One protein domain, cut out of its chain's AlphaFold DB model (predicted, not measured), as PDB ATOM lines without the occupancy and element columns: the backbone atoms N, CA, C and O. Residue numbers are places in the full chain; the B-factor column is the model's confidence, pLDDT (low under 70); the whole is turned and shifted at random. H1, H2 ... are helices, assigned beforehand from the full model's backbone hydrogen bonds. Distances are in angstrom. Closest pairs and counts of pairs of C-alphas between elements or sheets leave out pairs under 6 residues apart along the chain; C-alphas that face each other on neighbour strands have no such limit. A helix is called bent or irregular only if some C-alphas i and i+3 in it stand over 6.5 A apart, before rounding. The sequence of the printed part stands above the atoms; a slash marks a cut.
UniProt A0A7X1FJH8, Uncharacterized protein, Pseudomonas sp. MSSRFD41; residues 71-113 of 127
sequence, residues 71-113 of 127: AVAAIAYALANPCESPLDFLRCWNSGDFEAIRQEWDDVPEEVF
ATOM      1  N   ALA A  71     -39.118  12.650 -14.673       89.50
ATOM      2  CA  ALA A  71     -40.101  13.371 -13.862       89.50
ATOM      3  C   ALA A  71     -39.530  14.682 -13.306       89.50
ATOM      4  O   ALA A  71     -40.200  15.714 -13.322       89.50
ATOM      5  N   VAL A  72     -38.279  14.664 -12.834       90.69
ATOM      6  CA  VAL A  72     -37.587  15.873 -12.364       90.69
ATOM      7  C   VAL A  72     -37.386  16.855 -13.516       90.69
ATOM      8  O   VAL A  72     -37.641  18.043 -13.338       90.69
ATOM      9  N   ALA A  73     -37.000  16.368 -14.698       89.38
ATOM     10  CA  ALA A  73     -36.859  17.196 -15.892       89.38
ATOM     11  C   ALA A  73     -38.200  17.822 -16.319       89.38
ATOM     12  O   ALA A  73     -38.250  19.021 -16.586       89.38
ATOM     13  N   ALA A  74     -39.298  17.057 -16.302       90.75
ATOM     14  CA  ALA A  74     -40.638  17.557 -16.615       90.75
ATOM     15  C   ALA A  74     -41.078  18.661 -15.639       90.75
ATOM     16  O   ALA A  74     -41.555  19.717 -16.052       90.75
ATOM     17  N   ILE A  75     -40.867  18.450 -14.335       91.38
ATOM     18  CA  ILE A  75     -41.173  19.453 -13.307       91.38
ATOM     19  C   ILE A  75     -40.315  20.707 -13.506       91.38
ATOM     20  O   ILE A  75     -40.841  21.817 -13.464       91.38
ATOM     21  N   ALA A  76     -39.010  20.552 -13.750       90.69
ATOM     22  CA  ALA A  76     -38.109  21.678 -13.985       90.69
ATOM     23  C   ALA A  76     -38.516  22.485 -15.226       90.69
ATOM     24  O   ALA A  76     -38.552  23.714 -15.161       90.69
ATOM     25  N   TYR A  77     -38.894  21.810 -16.316       89.81
ATOM     26  CA  TYR A  77     -39.405  22.456 -17.522       89.81
ATOM     27  C   TYR A  77     -40.681  23.259 -17.244       89.81
ATOM     28  O   TYR A  77     -40.741  24.434 -17.601       89.81
ATOM     29  N   ALA A  78     -41.662  22.667 -16.555       91.19
ATOM     30  CA  ALA A  78     -42.923  23.333 -16.216       91.19
ATOM     31  C   ALA A  78     -42.726  24.553 -15.297       91.19
ATOM     32  O   ALA A  78     -43.450  25.541 -15.405       91.19
ATOM     33  N   LEU A  79     -41.741  24.499 -14.391       90.31
ATOM     34  CA  LEU A  79     -41.388  25.620 -13.514       90.31
ATOM     35  C   LEU A  79     -40.647  26.740 -14.258       90.31
ATOM     36  O   LEU A  79     -40.882  27.913 -13.974       90.31
ATOM     37  N   ALA A  80     -39.745  26.388 -15.178       87.56
ATOM     38  CA  ALA A  80     -38.963  27.346 -15.960       87.56
ATOM     39  C   ALA A  80     -39.787  28.017 -17.069       87.56
ATOM     40  O   ALA A  80     -39.528  29.169 -17.413       87.56
ATOM     41  N   ASN A  81     -40.796  27.311 -17.586       83.50
ATOM     42  CA  ASN A  81     -41.700  27.774 -18.631       83.50
ATOM     43  C   ASN A  81     -43.131  27.824 -18.086       83.50
ATOM     44  O   ASN A  81     -43.944  26.954 -18.415       83.50
ATOM     45  N   PRO A  82     -43.464  28.826 -17.250       70.31
ATOM     46  CA  PRO A  82     -44.834  29.061 -16.827       70.31
ATOM     47  C   PRO A  82     -45.653  29.536 -18.039       70.31
ATOM     48  O   PRO A  82     -45.848  30.729 -18.256       70.31
ATOM     49  N   CYS A  83     -46.084  28.592 -18.872       63.69
ATOM     50  CA  CYS A  83     -47.068  28.805 -19.923       63.69
ATOM     51  C   CYS A  83     -48.459  29.020 -19.305       63.69
ATOM     52  O   CYS A  83     -48.629  28.945 -18.088       63.69
ATOM     53  N   GLU A  84     -49.477  29.282 -20.128       63.38
ATOM     54  CA  GLU A  84     -50.852  29.448 -19.632       63.38
ATOM     55  C   GLU A  84     -51.408  28.168 -18.976       63.38
ATOM     56  O   GLU A  84     -52.359  28.256 -18.199       63.38
ATOM     57  N   SER A  85     -50.782  26.999 -19.196       78.56
ATOM     58  CA  SER A  85     -51.133  25.767 -18.483       78.56
ATOM     59  C   SER A  85     -49.965  24.792 -18.238       78.56
ATOM     60  O   SER A  85     -49.855  23.740 -18.874       78.56
ATOM     61  N   PRO A  86     -49.106  25.065 -17.236       85.88
ATOM     62  CA  PRO A  86     -48.031  24.150 -16.843       85.88
ATOM     63  C   PRO A  86     -48.587  22.843 -16.258       85.88
ATOM     64  O   PRO A  86     -47.933  21.802 -16.279       85.88
ATOM     65  N   LEU A  87     -49.817  22.889 -15.732       90.31
ATOM     66  CA  LEU A  87     -50.517  21.715 -15.227       90.31
ATOM     67  C   LEU A  87     -51.010  20.801 -16.350       90.31
ATOM     68  O   LEU A  87     -51.000  19.591 -16.140       90.31
ATOM     69  N   ASP A  88     -51.415  21.329 -17.507       91.00
ATOM     70  CA  ASP A  88     -51.829  20.476 -18.628       91.00
ATOM     71  C   ASP A  88     -50.630  19.736 -19.218       91.00
ATOM     72  O   ASP A  88     -50.706  18.520 -19.383       91.00
ATOM     73  N   PHE A  89     -49.479  20.406 -19.357       92.12
ATOM     74  CA  PHE A  89     -48.214  19.741 -19.688       92.12
ATOM     75  C   PHE A  89     -47.906  18.581 -18.724       92.12
ATOM     76  O   PHE A  89     -47.688  17.447 -19.150       92.12
ATOM     77  N   LEU A  90     -47.942  18.828 -17.405       93.31
ATOM     78  CA  LEU A  90     -47.659  17.788 -16.407       93.31
ATOM     79  C   LEU A  90     -48.709  16.667 -16.404       93.31
ATOM     80  O   LEU A  90     -48.371  15.521 -16.103       93.31
ATOM     81  N   ARG A  91     -49.971  16.966 -16.739       93.12
ATOM     82  CA  ARG A  91     -51.028  15.955 -16.899       93.12
ATOM     83  C   ARG A  91     -50.739  15.052 -18.088       93.12
ATOM     84  O   ARG A  91     -50.737  13.840 -17.886       93.12
ATOM     85  N   CYS A  92     -50.453  15.629 -19.256       92.50
ATOM     86  CA  CYS A  92     -50.061  14.891 -20.458       92.50
ATOM     87  C   CYS A  92     -48.829  14.024 -20.185       92.50
ATOM     88  O   CYS A  92     -48.802  12.843 -20.536       92.50
ATOM     89  N   TRP A  93     -47.844  14.573 -19.467       92.94
ATOM     90  CA  TRP A  93     -46.615  13.858 -19.132       92.94
ATOM     91  C   TRP A  93     -46.898  12.673 -18.209       92.94
ATOM     92  O   TRP A  93     -46.495  11.546 -18.485       92.94
ATOM     93  N   ASN A  94     -47.679  12.896 -17.148       93.62
ATOM     94  CA  ASN A  94     -48.041  11.852 -16.193       93.62
ATOM     95  C   ASN A  94     -48.962  10.773 -16.794       93.62
ATOM     96  O   ASN A  94     -48.961   9.641 -16.313       93.62
ATOM     97  N   SER A  95     -49.753  11.089 -17.826       92.69
ATOM     98  CA  SER A  95     -50.554  10.097 -18.557       92.69
ATOM     99  C   SER A  95     -49.767   9.326 -19.620       92.69
ATOM    100  O   SER A  95     -50.320   8.397 -20.207       92.69
ATOM    101  N   GLY A  96     -48.503   9.684 -19.865       90.56
ATOM    102  CA  GLY A  96     -47.684   9.099 -20.927       90.56
ATOM    103  C   GLY A  96     -48.089   9.548 -22.333       90.56
ATOM    104  O   GLY A  96     -47.773   8.863 -23.304       90.56
ATOM    105  N   ASP A  97     -48.783  10.683 -22.458       92.19
ATOM    106  CA  ASP A  97     -49.162  11.267 -23.748       92.19
ATOM    107  C   ASP A  97     -48.009  12.117 -24.306       92.19
ATOM    108  O   ASP A  97     -48.085  13.337 -24.453       92.19
ATOM    109  N   PHE A  98     -46.873  11.458 -24.544       90.88
ATOM    110  CA  PHE A  98     -45.644  12.113 -24.996       90.88
ATOM    111  C   PHE A  98     -45.751  12.651 -26.427       90.88
ATOM    112  O   PHE A  98     -45.004  13.552 -26.796       90.88
ATOM    113  N   GLU A  99     -46.673  12.115 -27.230       88.38
ATOM    114  CA  GLU A  99     -46.935  12.602 -28.584       88.38
ATOM    115  C   GLU A  99     -47.617  13.972 -28.553       88.38
ATOM    116  O   GLU A  99     -47.150  14.882 -29.233       88.38
ATOM    117  N   ALA A 100     -48.640  14.159 -27.708       89.62
ATOM    118  CA  ALA A 100     -49.236  15.478 -27.494       89.62
ATOM    119  C   ALA A 100     -48.190  16.489 -27.008       89.62
ATOM    120  O   ALA A 100     -48.144  17.617 -27.494       89.62
ATOM    121  N   ILE A 101     -47.278  16.060 -26.122       90.44
ATOM    122  CA  ILE A 101     -46.202  16.931 -25.640       90.44
ATOM    123  C   ILE A 101     -45.308  17.415 -26.786       90.44
ATOM    124  O   ILE A 101     -45.027  18.605 -26.871       90.44
ATOM    125  N   ARG A 102     -44.882  16.516 -27.680       88.12
ATOM    126  CA  ARG A 102     -44.030  16.869 -28.832       88.12
ATOM    127  C   ARG A 102     -44.719  17.760 -29.859       88.12
ATOM    128  O   ARG A 102     -44.023  18.407 -30.629       88.12
ATOM    129  N   GLN A 103     -46.047  17.729 -29.925       88.12
ATOM    130  CA  GLN A 103     -46.823  18.510 -30.888       88.12
ATOM    131  C   GLN A 103     -47.168  19.908 -30.372       88.12
ATOM    132  O   GLN A 103     -47.269  20.839 -31.166       88.12
ATOM    133  N   GLU A 104     -47.401  20.045 -29.066       87.31
ATOM    134  CA  GLU A 104     -47.869  21.295 -28.460       87.31
ATOM    135  C   GLU A 104     -46.749  22.089 -27.763       87.31
ATOM    136  O   GLU A 104     -46.875  23.305 -27.606       87.31
ATOM    137  N   TRP A 105     -45.641  21.442 -27.377       86.81
ATOM    138  CA  TRP A 105     -44.498  22.083 -26.723       86.81
ATOM    139  C   TRP A 105     -43.183  21.758 -27.458       86.81
ATOM    140  O   TRP A 105     -42.468  20.818 -27.112       86.81
ATOM    141  N   ASP A 106     -42.847  22.582 -28.458       74.69
ATOM    142  CA  ASP A 106     -41.696  22.378 -29.360       74.69
ATOM    143  C   ASP A 106     -40.313  22.473 -28.672       74.69
ATOM    144  O   ASP A 106     -39.349  21.874 -29.143       74.69
ATOM    145  N   ASP A 107     -40.207  23.182 -27.539       82.38
ATOM    146  CA  ASP A 107     -38.935  23.457 -26.838       82.38
ATOM    147  C   ASP A 107     -38.692  22.549 -25.612       82.38
ATOM    148  O   ASP A 107     -37.943  22.900 -24.694       82.38
ATOM    149  N   VAL A 108     -39.361  21.395 -25.530       87.31
ATOM    150  CA  VAL A 108     -39.212  20.475 -24.390       87.31
ATOM    151  C   VAL A 108     -37.862  19.745 -24.464       87.31
ATOM    152  O   VAL A 108     -37.590  19.078 -25.463       87.31
ATOM    153  N   PRO A 109     -37.024  19.808 -23.410       86.94
ATOM    154  CA  PRO A 109     -35.734  19.126 -23.387       86.94
ATOM    155  C   PRO A 109     -35.889  17.600 -23.457       86.94
ATOM    156  O   PRO A 109     -36.815  17.038 -22.868       86.94
ATOM    157  N   GLU A 110     -34.965  16.910 -24.137       85.19
ATOM    158  CA  GLU A 110     -35.012  15.448 -24.311       85.19
ATOM    159  C   GLU A 110     -35.021  14.696 -22.972       85.19
ATOM    160  O   GLU A 110     -35.662  13.653 -22.833       85.19
ATOM    161  N   GLU A 111     -34.387  15.265 -21.948       86.00
ATOM    162  CA  GLU A 111     -34.329  14.741 -20.587       86.00
ATOM    163  C   GLU A 111     -35.711  14.502 -19.972       86.00
ATOM    164  O   GLU A 111     -35.840  13.654 -19.093       86.00
ATOM    165  N   VAL A 112     -36.751  15.194 -20.454       87.06
ATOM    166  CA  VAL A 112     -38.157  14.994 -20.062       87.06
ATOM    167  C   VAL A 112     -38.695  13.637 -20.517       87.06
ATOM    168  O   VAL A 112     -39.636  13.119 -19.921       87.06
ATOM    169  N   PHE A 113     -38.110  13.036 -21.550       88.00
ATOM    170  CA  PHE A 113     -38.557  11.765 -22.117       88.00
ATOM    171  C   PHE A 113     -37.620  10.600 -21.774       88.00
ATOM    172  O   PHE A 113     -38.069   9.450 -21.741       88.00
TER     173      PHE A 113
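What this domain is: This is residues 71 to 113 of the 127 residues of an uncharacterized protein of Pseudomonas sp. MSSRFD41 (UniProt A0A7X1FJH8). Three short helices stand in an up-and-down arrangement, with H2 between H1 and H3 and at the corner of the triangle that their centres make. The last stretch, residues 105 to 113, folds back from the end of H3 toward the H1 side, and it brings the last printed residue near the first. The printed part has 43 residues, with three named helices in the order H1, H2, H3 and no named strand, and its class is all helix. It is compact, with a radius of gyration of the C-alphas of 8.9 A, and rounded, with spans of 21 by 20 by 18 A.

Where its parts are: H1, the longest helix by residues, runs over residues 71 to 80 and measures 14.2 A from first to last C-alpha. It begins at C-alpha 71, at (-40.101, 13.371, -13.862). H2 covers residues 86 to 94, with a length of 12.3 A, and its first C-alpha, that of Pro 86, is at (-48.031, 24.150, -16.843). H3 covers residues 98 to 104, with a length of 10.1 A, and ends at C-alpha 104, at (-47.869, 21.295, -28.460). In the stretch after H3, residues 110 to 112 are a short helical run without a name. No helix is bent or irregular.

How they stand to each other: H1 touches H2, with 8 pairs of C-alphas within 8 A. Their closest C-alphas are those of Ala 78 and Pro 86, 5.2 A apart. The two run opposite ways at a shallow tilt of 14 degrees, with centres 10.1 A apart, and form a helical hairpin. H2 also touches H3, with 5 pairs of C-alphas within 8 A. Their closest C-alphas are those of Cys 92 and Ile 101, 6.8 A apart. H2 and H3 run opposite ways at a shallow tilt of 28 degrees, with centres 10.5 A apart, and form a second helical hairpin. H1 and H3 are apart. In H1, H2 and H3 every backbone pair of O i and N i+4 is within hydrogen-bond range.

The domain as a whole: The two C-alphas farthest apart are those of Glu 84 and Glu 111, at 22.1 A. The C-alphas of Ala 71 and Phe 113, the first and last printed residues, are 8.6 A apart. The printed part has no cut, and it covers residues 71 to 113 of a chain of 127. The link from H1 to H2, 5 residues, and the link from H2 to H3, 3 residues, are both tight. The mean pLDDT of the printed part of this model is 87.2, and residues 83 to 84, in the link from H1 to H2, are under 70.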